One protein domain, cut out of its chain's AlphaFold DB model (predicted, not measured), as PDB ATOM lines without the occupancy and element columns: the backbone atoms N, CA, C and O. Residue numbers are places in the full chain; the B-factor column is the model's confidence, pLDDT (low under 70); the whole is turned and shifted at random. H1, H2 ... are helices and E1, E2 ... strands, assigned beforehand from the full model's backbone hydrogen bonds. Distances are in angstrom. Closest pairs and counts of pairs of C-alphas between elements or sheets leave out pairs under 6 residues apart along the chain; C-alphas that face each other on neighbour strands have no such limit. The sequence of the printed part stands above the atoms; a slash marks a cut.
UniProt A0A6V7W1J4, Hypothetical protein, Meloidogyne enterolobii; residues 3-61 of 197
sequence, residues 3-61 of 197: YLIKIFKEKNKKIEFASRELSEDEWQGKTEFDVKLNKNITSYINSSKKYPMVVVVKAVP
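What this domain is: This is residues 3 to 61 of the 197 residues of the protein "Hypothetical protein" of Meloidogyne enterolobii (UniProt A0A6V7W1J4). A narrow, strongly twisted sheet of three strands has a small helix near each of its two ends, H1 at one and H2 at the other. The long unnamed stretch of residues 28 to 39 runs the length of the sheet to join them. The printed part has 59 residues in the order E1, E2, H1, H2, E3; the sheet, E2 - E1 - E3, is antiparallel, and the class is mixed, helices and strands. It is only just loose, close to compact, with a radius of gyration of the C-alphas of 12.7 A, and elongated, spanning 36 by 21 by 17 A.

Where its parts are: E1, residues 3 to 9, begins at C-alpha 3 (-9.321, -95.196, 489.872) and is 20.2 A long. E2, residues 16 to 22, is 16.7 A long. H1 is residues 24 to 27, and H2, residues 40 to 47, is 10.8 A long. E3, residues 53 to 60, is 21.7 A long and ends at C-alpha 60 (-4.074, -95.900, 492.690).

How they stand to each other: E1 is the inner strand. E1 and E2 form a hairpin at 166 degrees, with N 5 and O 20 2.9 A apart; E1 and E3 are antiparallel at 154 degrees, with N 6 and O 56 2.8 A apart, both pairs within hydrogen-bond range. E2, H1 H2 and E3 make a split strand-helix-strand unit, two strands running the same way with E1 between them, and its crossover is right-handed. H1 only grazes the sheet; its closest C-alphas to E1 are Trp 27 and Tyr 3, 6.7 A. H2 is on the sheet at a height of 10.7 A, only just over E3, with 3 of its 8 C-alphas falling on that strand; the closest C-alphas of H2 and E2 are Ile 41 and Phe 17, 6.7 A. In H2 every O i to N i+4 pair is within hydrogen-bond range; H1 is too short for one. H1 and H2 are apart.

The domain as a whole: The C-alphas farthest apart, Ser 47 and Pro 61, are 36.9 A apart. The printed part has no cut, and the link from H1 to H2 is long. Mean pLDDT of the printed part is 72.0, with 23 residues under 70, among them 42 to 52.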
ATOM      1  N   TYR A   3      -8.865 -93.844 490.156       70.44
ATOM      2  CA  TYR A   3      -9.321 -95.196 489.872       70.44
ATOM      3  C   TYR A   3      -8.903 -95.550 488.457       70.44
ATOM      4  O   TYR A   3      -9.088 -94.768 487.531       70.44
ATOM      5  N   LEU A   4      -8.279 -96.709 488.288       74.75
ATOM      6  CA  LEU A   4      -7.732 -97.115 487.006       74.75
ATOM      7  C   LEU A   4      -8.284 -98.484 486.636       74.75
ATOM      8  O   LEU A   4      -8.092 -99.459 487.368       74.75
ATOM      9  N   ILE A   5      -8.947 -98.554 485.486       78.38
ATOM     10  CA  ILE A   5      -9.436 -99.801 484.910       78.38
ATOM     11  C   ILE A   5      -8.435-100.329 483.887       78.38
ATOM     12  O   ILE A   5      -7.884 -99.580 483.078       78.38
ATOM     13  N   LYS A   6      -8.172-101.633 483.945       78.94
ATOM     14  CA  LYS A   6      -7.310-102.349 483.007       78.94
ATOM     15  C   LYS A   6      -7.985-103.612 482.517       78.94
ATOM     16  O   LYS A   6      -8.527-104.372 483.317       78.94
ATOM     17  N   ILE A   7      -7.878-103.871 481.223       76.25
ATOM     18  CA  ILE A   7      -8.433-105.071 480.594       76.25
ATOM     19  C   ILE A   7      -7.273-105.923 480.084       76.25
ATOM     20  O   ILE A   7      -6.402-105.424 479.371       76.25
ATOM     21  N   PHE A   8      -7.242-107.201 480.461       75.94
ATOM     22  CA  PHE A   8      -6.154-108.127 480.142       75.94
ATOM     23  C   PHE A   8      -6.646-109.422 479.490       75.94
ATOM     24  O   PHE A   8      -7.774-109.869 479.708       75.94
ATOM     25  N   LYS A   9      -5.730-110.090 478.774       72.25
ATOM     26  CA  LYS A   9      -5.871-111.497 478.367       72.25
ATOM     27  C   LYS A   9      -5.620-112.436 479.555       72.25
ATOM     28  O   LYS A   9      -4.556-112.371 480.182       72.25
ATOM     29  N   GLU A  10      -6.564-113.339 479.832       66.56
ATOM     30  CA  GLU A  10      -6.579-114.190 481.034       66.56
ATOM     31  C   GLU A  10      -5.329-115.062 481.193       66.56
ATOM     32  O   GLU A  10      -4.782-115.144 482.290       66.56
ATOM     33  N   LYS A  11      -4.807-115.628 480.095       57.91
ATOM     34  CA  LYS A  11      -3.789-116.690 480.159       57.91
ATOM     35  C   LYS A  11      -2.493-116.299 480.882       57.91
ATOM     36  O   LYS A  11      -1.742-117.189 481.245       57.91
ATOM     37  N   ASN A  12      -2.202-115.000 481.053       61.59
ATOM     38  CA  ASN A  12      -1.016-114.546 481.793       61.59
ATOM     39  C   ASN A  12      -1.080-113.117 482.378       61.59
ATOM     40  O   ASN A  12      -0.078-112.670 482.931       61.59
ATOM     41  N   LYS A  13      -2.173-112.346 482.218       63.84
ATOM     42  CA  LYS A  13      -2.250-110.904 482.582       63.84
ATOM     43  C   LYS A  13      -1.077-110.037 482.068       63.84
ATOM     44  O   LYS A  13      -0.878-108.917 482.527       63.84
ATOM     45  N   LYS A  14      -0.287-110.548 481.113       65.94
ATOM     46  CA  LYS A  14       0.902-109.888 480.546       65.94
ATOM     47  C   LYS A  14       0.544-108.928 479.415       65.94
ATOM     48  O   LYS A  14       1.251-107.951 479.210       65.94
ATOM     49  N   ILE A  15      -0.537-109.215 478.689       71.81
ATOM     50  CA  ILE A  15      -0.991-108.412 477.552       71.81
ATOM     51  C   ILE A  15      -2.172-107.559 478.017       71.81
ATOM     52  O   ILE A  15      -3.226-108.093 478.365       71.81
ATOM     53  N   GLU A  16      -1.952-106.245 478.052       75.44
ATOM     54  CA  GLU A  16      -2.931-105.208 478.394       75.44
ATOM     55  C   GLU A  16      -3.648-104.765 477.109       75.44
ATOM     56  O   GLU A  16      -3.009-104.297 476.168       75.44
ATOM     57  N   PHE A  17      -4.967-104.951 477.045       77.62
ATOM     58  CA  PHE A  17      -5.791-104.562 475.896       77.62
ATOM     59  C   PHE A  17      -6.261-103.114 475.970       77.62
ATOM     60  O   PHE A  17      -6.406-102.478 474.928       77.62
ATOM     61  N   ALA A  18      -6.472-102.596 477.177       78.06
ATOM     62  CA  ALA A  18      -6.825-101.206 477.408       78.06
ATOM     63  C   ALA A  18      -6.486-100.792 478.843       78.06
ATOM     64  O   ALA A  18      -6.525-101.618 479.763       78.06
ATOM     65  N   SER A  19      -6.212 -99.502 479.023       81.69
ATOM     66  CA  SER A  19      -6.261 -98.834 480.318       81.69
ATOM     67  C   SER A  19      -6.916 -97.471 480.201       81.69
ATOM     68  O   SER A  19      -6.749 -96.772 479.202       81.69
ATOM     69  N   ARG A  20      -7.669 -97.113 481.238       81.56
ATOM     70  CA  ARG A  20      -8.331 -95.818 481.354       81.56
ATOM     71  C   ARG A  20      -8.408 -95.410 482.824       81.56
ATOM     72  O   ARG A  20      -8.570 -96.258 483.703       81.56
ATOM     73  N   GLU A  21      -8.275 -94.117 483.075       79.94
ATOM     74  CA  GLU A  21      -8.615 -93.520 484.364       79.94
ATOM     75  C   GLU A  21     -10.105 -93.226 484.428       79.94
ATOM     76  O   GLU A  21     -10.677 -92.680 483.485       79.94
ATOM     77  N   LEU A  22     -10.706 -93.619 485.544       76.81
ATOM     78  CA  LEU A  22     -12.095 -93.352 485.860       76.81
ATOM     79  C   LEU A  22     -12.179 -92.100 486.728       76.81
ATOM     80  O   LEU A  22     -11.365 -91.907 487.645       76.81
ATOM     81  N   SER A  23     -13.184 -91.277 486.449       81.00
ATOM     82  CA  SER A  23     -13.605 -90.226 487.367       81.00
ATOM     83  C   SER A  23     -14.204 -90.832 488.645       81.00
ATOM     84  O   SER A  23     -14.442 -92.039 488.748       81.00
ATOM     85  N   GLU A  24     -14.426 -89.998 489.657       76.00
ATOM     86  CA  GLU A  24     -15.030 -90.444 490.913       76.00
ATOM     87  C   GLU A  24     -16.489 -90.884 490.723       76.00
ATOM     88  O   GLU A  24     -16.893 -91.901 491.285       76.00
ATOM     89  N   ASP A  25     -17.238 -90.200 489.855       77.38
ATOM     90  CA  ASP A  25     -18.615 -90.566 489.513       77.38
ATOM     91  C   ASP A  25     -18.689 -91.863 488.687       77.38
ATOM     92  O   ASP A  25     -19.542 -92.713 488.953       77.38
ATOM     93  N   GLU A  26     -17.748 -92.073 487.755       79.56
ATOM     94  CA  GLU A  26     -17.634 -93.316 486.975       79.56
ATOM     95  C   GLU A  26     -17.264 -94.507 487.868       79.56
ATOM     96  O   GLU A  26     -17.797 -95.604 487.714       79.56
ATOM     97  N   TRP A  27     -16.375 -94.301 488.844       80.62
ATOM     98  CA  TRP A  27     -16.028 -95.326 489.828       80.62
ATOM     99  C   TRP A  27     -17.195 -95.667 490.760       80.62
ATOM    100  O   TRP A  27     -17.394 -96.834 491.098       80.62
ATOM    101  N   GLN A  28     -17.971 -94.664 491.171       79.94
ATOM    102  CA  GLN A  28     -19.150 -94.848 492.019       79.94
ATOM    103  C   GLN A  28     -20.348 -95.446 491.264       79.94
ATOM    104  O   GLN A  28     -21.380 -95.697 491.882       79.94
ATOM    105  N   GLY A  29     -20.229 -95.676 489.951       78.81
ATOM    106  CA  GLY A  29     -21.305 -96.217 489.120       78.81
ATOM    107  C   GLY A  29     -22.458 -95.237 488.899       78.81
ATOM    108  O   GLY A  29     -23.549 -95.661 488.531       78.81
ATOM    109  N   LYS A  30     -22.238 -93.938 489.135       78.88
ATOM    110  CA  LYS A  30     -23.234 -92.884 488.878       78.88
ATOM    111  C   LYS A  30     -23.347 -92.559 487.394       78.88
ATOM    112  O   LYS A  30     -24.403 -92.143 486.933       78.88
ATOM    113  N   THR A  31     -22.249 -92.730 486.670       78.12
ATOM    114  CA  THR A  31     -22.157 -92.480 485.234       78.12
ATOM    115  C   THR A  31     -21.540 -93.682 484.541       78.12
ATOM    116  O   THR A  31     -20.550 -94.244 485.016       78.12
ATOM    117  N   GLU A  32     -22.112 -94.061 483.403       79.88
ATOM    118  CA  GLU A  32     -21.538 -95.080 482.531       79.88
ATOM    119  C   GLU A  32     -20.232 -94.584 481.902       79.88
ATOM    120  O   GLU A  32     -20.017 -93.381 481.729       79.88
ATOM    121  N   PHE A  33     -19.343 -95.516 481.561       78.00
ATOM    122  CA  PHE A  33     -18.068 -95.192 480.939       78.00
ATOM    123  C   PHE A  33     -17.695 -96.216 479.869       78.00
ATOM    124  O   PHE A  33     -17.785 -97.425 480.071       78.00
ATOM    125  N   ASP A  34     -17.166 -95.715 478.754       79.06
ATOM    126  CA  ASP A  34     -16.684 -96.555 477.661       79.06
ATOM    127  C   ASP A  34     -15.164 -96.716 477.678       79.06
ATOM    128  O   ASP A  34     -14.399 -95.758 477.838       79.06
ATOM    129  N   VAL A  35     -14.689 -97.941 477.453       79.25
ATOM    130  CA  VAL A  35     -13.257 -98.233 477.323       79.25
ATOM    131  C   VAL A  35     -12.957 -98.653 475.891       79.25
ATOM    132  O   VAL A  35     -13.361 -99.725 475.444       79.25
ATOM    133  N   LYS A  36     -12.191 -97.828 475.169       78.00
ATOM    134  CA  LYS A  36     -11.720 -98.177 473.824       78.00
ATOM    135  C   LYS A  36     -10.679 -99.289 473.905       78.00
ATOM    136  O   LYS A  36      -9.625 -99.136 474.520       78.00
ATOM    137  N   LEU A  37     -10.985-100.408 473.258       78.06
ATOM    138  CA  LEU A  37     -10.115-101.575 473.197       78.06
ATOM    139  C   LEU A  37      -9.118-101.446 472.040       78.06
ATOM    140  O   LEU A  37      -9.438-100.909 470.979       78.06
ATOM    141  N   ASN A  38      -7.902-101.962 472.224       77.06
ATOM    142  CA  ASN A  38      -6.898-101.977 471.161       77.06
ATOM    143  C   ASN A  38      -7.315-102.843 469.964       77.06
ATOM    144  O   ASN A  38      -7.906-103.906 470.137       77.06
ATOM    145  N   LYS A  39      -6.871-102.466 468.754       69.19
ATOM    146  CA  LYS A  39      -7.135-103.197 467.492       69.19
ATOM    147  C   LYS A  39      -6.708-104.673 467.521       69.19
ATOM    148  O   LYS A  39      -7.297-105.508 466.844       69.19
ATOM    149  N   ASN A  40      -5.728-105.022 468.355       69.25
ATOM    150  CA  ASN A  40      -5.278-106.405 468.537       69.25
ATOM    151  C   ASN A  40      -6.327-107.298 469.224       69.25
ATOM    152  O   ASN A  40      -6.198-108.524 469.201       69.25
ATOM    153  N   ILE A  41      -7.366-106.710 469.830       70.50
ATOM    154  CA  ILE A  41      -8.435-107.478 470.461       70.50
ATOM    155  C   ILE A  41      -9.337-108.159 469.436       70.50
ATOM    156  O   ILE A  41      -9.826-109.245 469.709       70.50
ATOM    157  N   THR A  42      -9.516-107.588 468.244       67.12
ATOM    158  CA  THR A  42     -10.376-108.173 467.205       67.12
ATOM    159  C   THR A  42      -9.804-109.506 466.731       67.12
ATOM    160  O   THR A  42     -10.512-110.503 466.655       67.12
ATOM    161  N   SER A  43      -8.481-109.559 466.528       67.38
ATOM    162  CA  SER A  43      -7.763-110.810 466.263       67.38
ATOM    163  C   SER A  43      -7.922-111.806 467.418       67.38
ATOM    164  O   SER A  43      -8.125-112.994 467.181       67.38
ATOM    165  N   TYR A  44      -7.896-111.340 468.670       66.50
ATOM    166  CA  TYR A  44      -8.107-112.187 469.845       66.50
ATOM    167  C   TYR A  44      -9.536-112.744 469.937       66.50
ATOM    168  O   TYR A  44      -9.694-113.945 470.119       66.50
ATOM    169  N   ILE A  45     -10.566-111.920 469.757       69.88
ATOM    170  CA  ILE A  45     -11.973-112.345 469.765       69.88
ATOM    171  C   ILE A  45     -12.219-113.367 468.647       69.88
ATOM    172  O   ILE A  45     -12.818-114.414 468.883       69.88
ATOM    173  N   ASN A  46     -11.665-113.117 467.457       69.06
ATOM    174  CA  ASN A  46     -11.847-113.987 466.297       69.06
ATOM    175  C   ASN A  46     -11.069-115.311 466.412       69.06
ATOM    176  O   ASN A  46     -11.559-116.352 465.981       69.06
ATOM    177  N   SER A  47      -9.868-115.294 467.001       69.38
ATOM    178  CA  SER A  47      -9.014-116.488 467.152       69.38
ATOM    179  C   SER A  47      -9.310-117.309 468.407       69.38
ATOM    180  O   SER A  47      -8.958-118.485 468.486       69.38
ATOM    181  N   SER A  48      -9.932-116.705 469.414       57.44
ATOM    182  CA  SER A  48     -10.030-117.258 470.756       57.44
ATOM    183  C   SER A  48     -11.498-117.294 471.194       57.44
ATOM    184  O   SER A  48     -11.968-116.496 471.997       57.44
ATOM    185  N   LYS A  49     -12.233-118.300 470.707       56.44
ATOM    186  CA  LYS A  49     -13.602-118.610 471.170       56.44
ATOM    187  C   LYS A  49     -13.674-119.117 472.626       56.44
ATOM    188  O   LYS A  49     -14.752-119.448 473.096       56.44
ATOM    189  N   LYS A  50     -12.537-119.258 473.325       58.03
ATOM    190  CA  LYS A  50     -12.422-120.034 474.578       58.03
ATOM    191  C   LYS A  50     -11.796-119.309 475.772       58.03
ATOM    192  O   LYS A  50     -11.724-119.915 476.834       58.03
ATOM    193  N   TYR A  51     -11.316-118.073 475.634       60.22
ATOM    194  CA  TYR A  51     -10.582-117.419 476.723       60.22
ATOM    195  C   TYR A  51     -11.306-116.155 477.202       60.22
ATOM    196  O   TYR A  51     -11.356-115.175 476.447       60.22
ATOM    197  N   PRO A  52     -11.853-116.138 478.430       67.19
ATOM    198  CA  PRO A  52     -12.491-114.949 478.973       67.19
ATOM    199  C   PRO A  52     -11.507-113.773 479.087       67.19
ATOM    200  O   PRO A  52     -10.282-113.919 479.133       67.19
ATOM    201  N   MET A  53     -12.056-112.563 479.053       70.56
ATOM    202  CA  MET A  53     -11.307-111.334 479.306       70.56
ATOM    203  C   MET A  53     -11.344-111.032 480.799       70.56
ATOM    204  O   MET A  53     -12.370-111.217 481.446       70.56
ATOM    205  N   VAL A  54     -10.233-110.539 481.347       72.06
ATOM    206  CA  VAL A  54     -10.162-110.177 482.766       72.06
ATOM    207  C   VAL A  54     -10.108-108.665 482.891       72.06
ATOM    208  O   VAL A  54      -9.145-108.032 482.450       72.06
ATOM    209  N   VAL A  55     -11.127-108.101 483.533       74.25
ATOM    210  CA  VAL A  55     -11.180-106.687 483.908       74.25
ATOM    211  C   VAL A  55     -10.639-106.543 485.327       74.25
ATOM    212  O   VAL A  55     -11.037-107.261 486.239       74.25
ATOM    213  N   VAL A  56      -9.689-105.633 485.517       73.62
ATOM    214  CA  VAL A  56      -9.086-105.337 486.816       73.62
ATOM    215  C   VAL A  56      -9.203-103.843 487.066       73.62
ATOM    216  O   VAL A  56      -8.585-103.051 486.357       73.62
ATOM    217  N   VAL A  57      -9.941-103.468 488.105       69.69
ATOM    218  CA  VAL A  57     -10.007-102.083 488.582       69.69
ATOM    219  C   VAL A  57      -9.108-101.938 489.804       69.69
ATOM    220  O   VAL A  57      -9.105-102.793 490.691       69.69
ATOM    221  N   LYS A  58      -8.286-100.887 489.838       67.00
ATOM    222  CA  LYS A  58      -7.383-100.592 490.955       67.00
ATOM    223  C   LYS A  58      -7.522 -99.140 491.378       67.00
ATOM    224  O   LYS A  58      -7.397 -98.245 490.549       67.00
ATOM    225  N   ALA A  59      -7.683 -98.917 492.679       62.31
ATOM    226  CA  ALA A  59      -7.457 -97.609 493.276       62.31
ATOM    227  C   ALA A  59      -5.945 -97.364 493.352       62.31
ATOM    228  O   ALA A  59      -5.206 -98.137 493.970       62.31
ATOM    229  N   VAL A  60      -5.475 -96.314 492.688       62.31
ATOM    230  CA  VAL A  60      -4.074 -95.900 492.690       62.31
ATOM    231  C   VAL A  60      -3.970 -94.596 493.482       62.31
ATOM    232  O   VAL A  60      -4.694 -93.634 493.194       62.31
ATOM    233  N   PRO A  61      -3.094 -94.527 494.499       56.06
ATOM    234  CA  PRO A  61      -2.854 -93.272 495.190       56.06
ATOM    235  C   PRO A  61      -2.276 -92.266 494.194       56.06
ATOM    236  O   PRO A  61      -1.315 -92.566 493.483       56.06
TER     237      PRO A  61